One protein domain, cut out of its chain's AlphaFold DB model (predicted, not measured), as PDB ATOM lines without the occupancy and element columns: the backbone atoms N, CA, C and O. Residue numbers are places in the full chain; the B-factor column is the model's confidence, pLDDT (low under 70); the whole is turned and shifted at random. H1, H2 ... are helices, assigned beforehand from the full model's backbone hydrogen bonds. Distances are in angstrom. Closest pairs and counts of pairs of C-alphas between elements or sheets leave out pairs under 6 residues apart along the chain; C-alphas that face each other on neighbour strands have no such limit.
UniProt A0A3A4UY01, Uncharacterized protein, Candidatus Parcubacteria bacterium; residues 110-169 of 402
ATOM      1  N   GLY A 110    -118.857  39.654  -8.201       93.38
ATOM      2  CA  GLY A 110    -119.866  38.718  -7.682       93.38
ATOM      3  C   GLY A 110    -120.384  37.714  -8.717       93.38
ATOM      4  O   GLY A 110    -120.890  36.653  -8.341       93.38
ATOM      5  N   ASP A 111    -120.183  38.022  -9.997       95.81
ATOM      6  CA  ASP A 111    -120.607  37.208 -11.137       95.81
ATOM      7  C   ASP A 111    -119.600  36.096 -11.451       95.81
ATOM      8  O   ASP A 111    -119.820  35.304 -12.358       95.81
ATOM      9  N   ILE A 112    -118.480  36.043 -10.726       95.62
ATOM     10  CA  ILE A 112    -117.400  35.076 -10.915       95.62
ATOM     11  C   ILE A 112    -117.389  34.126  -9.712       95.62
ATOM     12  O   ILE A 112    -117.462  34.577  -8.567       95.62
ATOM     13  N   ASP A 113    -117.313  32.821  -9.956       95.12
ATOM     14  CA  ASP A 113    -117.178  31.803  -8.903       95.12
ATOM     15  C   ASP A 113    -115.724  31.671  -8.379       95.12
ATOM     16  O   ASP A 113    -114.780  32.275  -8.908       95.12
ATOM     17  N   SER A 114    -115.504  30.880  -7.323       92.06
ATOM     18  CA  SER A 114    -114.161  30.582  -6.789       92.06
ATOM     19  C   SER A 114    -113.235  29.905  -7.800       92.06
ATOM     20  O   SER A 114    -112.002  30.031  -7.727       92.06
ATOM     21  N   GLU A 115    -113.786  29.205  -8.781       94.31
ATOM     22  CA  GLU A 115    -113.024  28.557  -9.840       94.31
ATOM     23  C   GLU A 115    -112.595  29.538 -10.939       94.31
ATOM     24  O   GLU A 115    -111.666  29.250 -11.703       94.31
ATOM     25  N   GLY A 116    -113.170  30.739 -10.959       93.12
ATOM     26  CA  GLY A 116    -112.937  31.772 -11.952       93.12
ATOM     27  C   GLY A 116    -113.825  31.658 -13.191       93.12
ATOM     28  O   GLY A 116    -113.509  32.322 -14.178       93.12
ATOM     29  N   ASN A 117    -114.875  30.842 -13.174       96.31
ATOM     30  CA  ASN A 117    -115.893  30.816 -14.218       96.31
ATOM     31  C   ASN A 117    -116.901  31.946 -13.983       96.31
ATOM     32  O   ASN A 117    -117.138  32.377 -12.850       96.31
ATOM     33  N   ILE A 118    -117.486  32.449 -15.067       95.31
ATOM     34  CA  ILE A 118    -118.576  33.424 -14.992       95.31
ATOM     35  C   ILE A 118    -119.874  32.647 -14.754       95.31
ATOM     36  O   ILE A 118    -120.185  31.718 -15.496       95.31
ATOM     37  N   LYS A 119    -120.629  33.012 -13.719       96.06
ATOM     38  CA  LYS A 119    -121.877  32.346 -13.341       96.06
ATOM     39  C   LYS A 119    -122.917  32.499 -14.449       96.06
ATOM     40  O   LYS A 119    -123.231  33.617 -14.862       96.06
ATOM     41  N   ASN A 120    -123.523  31.386 -14.855       94.88
ATOM     42  CA  ASN A 120    -124.592  31.377 -15.858       94.88
ATOM     43  C   ASN A 120    -125.799  32.239 -15.448       94.88
ATOM     44  O   ASN A 120    -126.417  32.874 -16.299       94.88
ATOM     45  N   GLU A 121    -126.096  32.323 -14.151       94.81
ATOM     46  CA  GLU A 121    -127.149  33.184 -13.592       94.81
ATOM     47  C   GLU A 121    -126.871  34.672 -13.842       94.81
ATOM     48  O   GLU A 121    -127.758  35.415 -14.262       94.81
ATOM     49  N   ALA A 122    -125.620  35.105 -13.655       93.75
ATOM     50  CA  ALA A 122    -125.226  36.487 -13.901       93.75
ATOM     51  C   ALA A 122    -125.352  36.836 -15.390       93.75
ATOM     52  O   ALA A 122    -125.899  37.886 -15.734       93.75
ATOM     53  N   LEU A 123    -124.942  35.919 -16.273       94.50
ATOM     54  CA  LEU A 123    -125.121  36.071 -17.720       94.50
ATOM     55  C   LEU A 123    -126.602  36.113 -18.128       94.50
ATOM     56  O   LEU A 123    -126.956  36.871 -19.019       94.50
ATOM     57  N   ALA A 124    -127.475  35.330 -17.491       93.50
ATOM     58  CA  ALA A 124    -128.905  35.311 -17.809       93.50
ATOM     59  C   ALA A 124    -129.659  36.551 -17.286       93.50
ATOM     60  O   ALA A 124    -130.612  37.012 -17.916       93.50
ATOM     61  N   SER A 125    -129.231  37.084 -16.138       92.56
ATOM     62  CA  SER A 125    -129.884  38.207 -15.450       92.56
ATOM     63  C   SER A 125    -129.614  39.579 -16.072       92.56
ATOM     64  O   SER A 125    -130.392  40.508 -15.872       92.56
ATOM     65  N   SER A 126    -128.518  39.735 -16.815       95.44
ATOM     66  CA  SER A 126    -128.131  41.028 -17.375       95.44
ATOM     67  C   SER A 126    -128.808  41.276 -18.721       95.44
ATOM     68  O   SER A 126    -128.595  40.531 -19.678       95.44
ATOM     69  N   GLU A 127    -129.549  42.380 -18.812       95.88
ATOM     70  CA  GLU A 127    -130.178  42.885 -20.042       95.88
ATOM     71  C   GLU A 127    -129.188  42.935 -21.219       95.88
ATOM     72  O   GLU A 127    -129.486  42.476 -22.319       95.88
ATOM     73  N   TYR A 128    -127.941  43.346 -20.958       95.25
ATOM     74  CA  TYR A 128    -126.878  43.404 -21.965       95.25
ATOM     75  C   TYR A 128    -126.600  42.053 -22.651       95.25
ATOM     76  O   TYR A 128    -126.294  42.010 -23.843       95.25
ATOM     77  N   PHE A 129    -126.674  40.945 -21.909       95.62
ATOM     78  CA  PHE A 129    -126.472  39.600 -22.458       95.62
ATOM     79  C   PHE A 129    -127.759  39.010 -23.046       95.62
ATOM     80  O   PHE A 129    -127.669  38.156 -23.927       95.62
ATOM     81  N   GLN A 130    -128.936  39.489 -22.629       94.69
ATOM     82  CA  GLN A 130    -130.212  39.136 -23.261       94.69
ATOM     83  C   GLN A 130    -130.308  39.717 -24.675       94.69
ATOM     84  O   GLN A 130    -130.680  39.006 -25.605       94.69
ATOM     85  N   GLU A 131    -129.868  40.963 -24.865       96.12
ATOM     86  CA  GLU A 131    -129.747  41.583 -26.192       96.12
ATOM     87  C   GLU A 131    -128.665  40.925 -27.067       96.12
ATOM     88  O   GLU A 131    -128.635  41.102 -28.286       96.12
ATOM     89  N   ARG A 132    -127.731  40.184 -26.454       94.81
ATOM     90  CA  ARG A 132    -126.539  39.627 -27.111       94.81
ATOM     91  C   ARG A 132    -126.336  38.154 -26.742       94.81
ATOM     92  O   ARG A 132    -125.312  37.815 -26.140       94.81
ATOM     93  N   PRO A 133    -127.249  37.251 -27.145       92.75
ATOM     94  CA  PRO A 133    -127.221  35.843 -26.736       92.75
ATOM     95  C   PRO A 133    -125.933  35.119 -27.152       92.75
ATOM     96  O   PRO A 133    -125.450  34.244 -26.441       92.75
ATOM     97  N   PHE A 134    -125.303  35.533 -28.250       89.31
ATOM     98  CA  PHE A 134    -124.025  34.972 -28.693       89.31
ATOM     99  C   PHE A 134    -122.873  35.239 -27.704       89.31
ATOM    100  O   PHE A 134    -121.948  34.438 -27.599       89.31
ATOM    101  N   LEU A 135    -122.901  36.358 -26.964       93.19
ATOM    102  CA  LEU A 135    -121.893  36.628 -25.934       93.19
ATOM    103  C   LEU A 135    -122.024  35.641 -24.784       93.19
ATOM    104  O   LEU A 135    -121.009  35.237 -24.228       93.19
ATOM    105  N   ARG A 136    -123.251  35.236 -24.454       94.50
ATOM    106  CA  ARG A 136    -123.490  34.212 -23.442       94.50
ATOM    107  C   ARG A 136    -122.846  32.892 -23.854       94.50
ATOM    108  O   ARG A 136    -122.084  32.359 -23.064       94.50
ATOM    109  N   GLU A 137    -123.048  32.438 -25.089       91.50
ATOM    110  CA  GLU A 137    -122.437  31.198 -25.598       91.50
ATOM    111  C   GLU A 137    -120.897  31.250 -25.586       91.50
ATOM    112  O   GLU A 137    -120.232  30.283 -25.228       91.50
ATOM    113  N   VAL A 138    -120.304  32.398 -25.932       91.81
ATOM    114  CA  VAL A 138    -118.840  32.570 -25.918       91.81
ATOM    115  C   VAL A 138    -118.268  32.574 -24.495       91.81
ATOM    116  O   VAL A 138    -117.123  32.163 -24.293       91.81
ATOM    117  N   LEU A 139    -119.029  33.088 -23.527       94.50
ATOM    118  CA  LEU A 139    -118.614  33.216 -22.129       94.50
ATOM    119  C   LEU A 139    -118.968  31.991 -21.284       94.50
ATOM    120  O   LEU A 139    -118.350  31.781 -20.240       94.50
ATOM    121  N   GLU A 140    -119.927  31.185 -21.728       93.25
ATOM    122  CA  GLU A 140    -120.316  29.946 -21.076       93.25
ATOM    123  C   GLU A 140    -119.141  28.960 -21.092       93.25
ATOM    124  O   GLU A 140    -118.553  28.648 -22.129       93.25
ATOM    125  N   GLY A 141    -118.722  28.532 -19.900       89.56
ATOM    126  CA  GLY A 141    -117.532  27.698 -19.720       89.56
ATOM    127  C   GLY A 141    -116.191  28.435 -19.851       89.56
ATOM    128  O   GLY A 141    -115.140  27.801 -19.732       89.56
ATOM    129  N   TYR A 142    -116.173  29.759 -20.057       93.69
ATOM    130  CA  TYR A 142    -114.918  30.508 -20.044       93.69
ATOM    131  C   TYR A 142    -114.372  30.641 -18.619       93.69
ATOM    132  O   TYR A 142    -114.935  31.340 -17.771       93.69
ATOM    133  N   GLN A 143    -113.211  30.032 -18.378       95.06
ATOM    134  CA  GLN A 143    -112.508  30.137 -17.105       95.06
ATOM    135  C   GLN A 143    -111.456  31.250 -17.146       95.06
ATOM    136  O   GLN A 143    -110.502  31.235 -17.932       95.06
ATOM    137  N   LEU A 144    -111.551  32.196 -16.212       91.81
ATOM    138  CA  LEU A 144    -110.512  33.195 -16.006       91.81
ATOM    139  C   LEU A 144    -109.183  32.520 -15.644       91.81
ATOM    140  O   LEU A 144    -109.075  31.714 -14.712       91.81
ATOM    141  N   GLY A 145    -108.122  32.929 -16.342       90.00
ATOM    142  CA  GLY A 145    -106.783  32.404 -16.102       90.00
ATOM    143  C   GLY A 145    -106.355  32.541 -14.636       90.00
ATOM    144  O   GLY A 145    -106.651  33.538 -13.975       90.00
ATOM    145  N   LYS A 146    -105.577  31.573 -14.132       91.94
ATOM    146  CA  LYS A 146    -105.112  31.488 -12.724       91.94
ATOM    147  C   LYS A 146    -104.423  32.760 -12.198       91.94
ATOM    148  O   LYS A 146    -104.344  32.997 -10.996       91.94
ATOM    149  N   ARG A 147    -103.881  33.591 -13.097       89.19
ATOM    150  CA  ARG A 147    -103.208  34.858 -12.763       89.19
ATOM    151  C   ARG A 147    -104.141  36.077 -12.757       89.19
ATOM    152  O   ARG A 147    -103.684  37.154 -12.379       89.19
ATOM    153  N   SER A 148    -105.408  35.926 -13.151       88.12
ATOM    154  CA  SER A 148    -106.395  37.007 -13.170       88.12
ATOM    155  C   SER A 148    -106.592  37.582 -11.768       88.12
ATOM    156  O   SER A 148    -106.799  36.848 -10.802       88.12
ATOM    157  N   LYS A 149    -106.529  38.914 -11.650       87.88
ATOM    158  CA  LYS A 149    -106.789  39.603 -10.378       87.88
ATOM    159  C   LYS A 149    -108.223  39.369  -9.908       87.88
ATOM    160  O   LYS A 149    -108.420  39.183  -8.718       87.88
ATOM    161  N   LEU A 150    -109.186  39.332 -10.828       83.56
ATOM    162  CA  LEU A 150    -110.592  39.115 -10.489       83.56
ATOM    163  C   LEU A 150    -110.833  37.737  -9.901       83.56
ATOM    164  O   LEU A 150    -111.469  37.649  -8.865       83.56
ATOM    165  N   ARG A 151    -110.235  36.695 -10.487       89.25
ATOM    166  CA  ARG A 151    -110.302  35.341  -9.928       89.25
ATOM    167  C   ARG A 151    -109.764  35.303  -8.497       89.25
ATOM    168  O   ARG A 151    -110.388  34.728  -7.622       89.25
ATOM    169  N   LYS A 152    -108.636  35.971  -8.236       91.38
ATOM    170  CA  LYS A 152    -108.068  36.057  -6.879       91.38
ATOM    171  C   LYS A 152    -108.973  36.808  -5.901       91.38
ATOM    172  O   LYS A 152    -109.005  36.458  -4.728       91.38
ATOM    173  N   ILE A 153    -109.662  37.851  -6.366       86.94
ATOM    174  CA  ILE A 153    -110.610  38.606  -5.540       86.94
ATOM    175  C   ILE A 153    -111.858  37.756  -5.272       86.94
ATOM    176  O   ILE A 153    -112.256  37.656  -4.120       86.94
ATOM    177  N   ALA A 154    -112.419  37.097  -6.289       86.94
ATOM    178  CA  ALA A 154    -113.561  36.194  -6.147       86.94
ATOM    179  C   ALA A 154    -113.259  35.067  -5.145       86.94
ATOM    180  O   ALA A 154    -113.988  34.903  -4.172       86.94
ATOM    181  N   GLN A 155    -112.106  34.403  -5.286       90.44
ATOM    182  CA  GLN A 155    -111.627  33.391  -4.336       90.44
ATOM    183  C   GLN A 155    -111.512  33.930  -2.908       90.44
ATOM    184  O   GLN A 155    -111.944  33.285  -1.957       90.44
ATOM    185  N   LYS A 156    -110.940  35.128  -2.739       90.75
ATOM    186  CA  LYS A 156    -110.799  35.755  -1.420       90.75
ATOM    187  C   LYS A 156    -112.160  36.067  -0.791       90.75
ATOM    188  O   LYS A 156    -112.337  35.813   0.395       90.75
ATOM    189  N   ASN A 157    -113.101  36.575  -1.580       84.06
ATOM    190  CA  ASN A 157    -114.436  36.930  -1.109       84.06
ATOM    191  C   ASN A 157    -115.256  35.691  -0.734       84.06
ATOM    192  O   ASN A 157    -115.997  35.733   0.240       84.06
ATOM    193  N   GLU A 158    -115.104  34.582  -1.459       80.75
ATOM    194  CA  GLU A 158    -115.788  33.329  -1.128       80.75
ATOM    195  C   GLU A 158    -115.257  32.717   0.173       80.75
ATOM    196  O   GLU A 158    -116.023  32.269   1.018       80.75
ATOM    197  N   HIS A 159    -113.946  32.785   0.413       70.62
ATOM    198  CA  HIS A 159    -113.391  32.381   1.706       70.62
ATOM    199  C   HIS A 159    -113.828  33.298   2.858       70.62
ATOM    200  O   HIS A 159    -113.987  32.827   3.984       70.62
ATOM    201  N   GLU A 160    -114.049  34.588   2.599       67.38
ATOM    202  CA  GLU A 160    -114.594  35.517   3.594       67.38
ATOM    203  C   GLU A 160    -116.072  35.231   3.890       67.38
ATOM    204  O   GLU A 160    -116.443  35.183   5.061       67.38
ATOM    205  N   THR A 161    -116.903  34.932   2.885       60.28
ATOM    206  CA  THR A 161    -118.301  34.527   3.119       60.28
ATOM    207  C   THR A 161    -118.407  33.164   3.800       60.28
ATOM    208  O   THR A 161    -119.272  32.985   4.657       60.28
ATOM    209  N   ILE A 162    -117.509  32.219   3.496       54.81
ATOM    210  CA  ILE A 162    -117.411  30.936   4.210       54.81
ATOM    211  C   ILE A 162    -116.997  31.157   5.668       54.81
ATOM    212  O   ILE A 162    -117.578  30.538   6.556       54.81
ATOM    213  N   ASN A 163    -116.046  32.056   5.944       49.22
ATOM    214  CA  ASN A 163    -115.687  32.388   7.322       49.22
ATOM    215  C   ASN A 163    -116.858  33.041   8.061       49.22
ATOM    216  O   ASN A 163    -117.157  32.612   9.166       49.22
ATOM    217  N   ILE A 164    -117.580  33.987   7.453       41.34
ATOM    218  CA  ILE A 164    -118.766  34.595   8.080       41.34
ATOM    219  C   ILE A 164    -119.836  33.532   8.370       41.34
ATOM    220  O   ILE A 164    -120.383  33.529   9.463       41.34
ATOM    221  N   LYS A 165    -120.079  32.577   7.459       44.56
ATOM    222  CA  LYS A 165    -120.988  31.443   7.714       44.56
ATOM    223  C   LYS A 165    -120.485  30.508   8.818       44.56
ATOM    224  O   LYS A 165    -121.296  29.976   9.564       44.56
ATOM    225  N   LYS A 166    -119.169  30.332   8.959       38.59
ATOM    226  CA  LYS A 166    -118.556  29.557  10.050       38.59
ATOM    227  C   LYS A 166    -118.669  30.263  11.409       38.59
ATOM    228  O   LYS A 166    -118.718  29.585  12.426       38.59
ATOM    229  N   TYR A 167    -118.757  31.594  11.413       40.78
ATOM    230  CA  TYR A 167    -119.098  32.409  12.588       40.78
ATOM    231  C   TYR A 167    -120.612  32.634  12.755       40.78
ATOM    232  O   TYR A 167    -121.025  33.263  13.720       40.78
ATOM    233  N   LEU A 168    -121.434  32.099  11.847       43.34
ATOM    234  CA  LEU A 168    -122.895  32.037  11.948       43.34
ATOM    235  C   LEU A 168    -123.353  30.638  12.407       43.34
ATOM    236  O   LEU A 168    -124.362  30.109  11.945       43.34
ATOM    237  N   ILE A 169    -122.574  30.013  13.291       45.50
ATOM    238  CA  ILE A 169    -122.989  28.841  14.062       45.50
ATOM    239  C   ILE A 169    -123.051  29.302  15.517       45.50
ATOM    240  O   ILE A 169    -122.081  29.857  16.022       45.50
TER     241      ILE A 169
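This is residues 110 to 169 of the 402 residues of an uncharacterized protein of Candidatus Parcubacteria bacterium (UniProt A0A3A4UY01). A small loose cluster of three short helices, H1, H2 and H3, sits at one end with their centres in a triangle, and one long straight helix, H4, runs at the other end like an arm. Between cluster and arm lie residues 110 to 119 and the link of residues 140 to 148; residues 160 to 169, of which 160 to 166 belong to H4, stick out free. The printed part has 60 residues with four named helices, in the order H1, H2, H3, H4, and no named strand; its class is all helix. The whole is loose, with a radius of gyration of the C-alphas of 13.7 A, and flat, spanning 42 by 26 by 14 A.

Go along from Gly 110 and you come first to H1, residues 120 to 125. A tight link of 1 residue leads to H2, residues 127 to 130, which is close to H1 but not clearly touching; the closest C-alphas are those of Leu 123 and Phe 129, 6.1 A apart. A tight link of 2 residues leads on to H3, residues 133 to 139. H2 and H3 are close but not clearly touching, with the C-alphas of Phe 129 and Arg 136 closest at 6.2 A. H1 and H3 are also close but not clearly touching; look at the C-alphas of Leu 123 and Arg 136, their closest, at 6.2 A. These two run opposite ways at a shallow tilt of 32 degrees, only just short of steep. Past a short link of 9 residues comes H4, residues 149 to 166, which is apart from H1, H2 and H3. In the backbones of H1, H3 and H4 each O i to N i+4 pair is within hydrogen-bond range; H2 is too short for such a pair.

Find C-alpha 120 at (-124.592, 31.377, -15.858); from there H1 runs 8.6 A to C-alpha 125. H2 measures 4.9 A from C-alpha 127 to C-alpha 130, and H3 10.1 A from C-alpha 133 to C-alpha 139. Then find C-alpha 149 at (-106.789, 39.603, -10.378), where H4 begins; it runs 25.6 A to C-alpha 166 at (-118.556, 29.557, 10.050).

The two C-alphas farthest apart are those of Phe 134 and Ile 169, 43.2 A. Without residues 160 to 169 the body has 50 residues and spans 32 by 17 by 13 A. The printed part has no cut, and no link between its helices is long. The mean pLDDT of the printed part is 84.6; look at the B-factor column of residues 160 to 169 and you will find the 10 printed residues under 70.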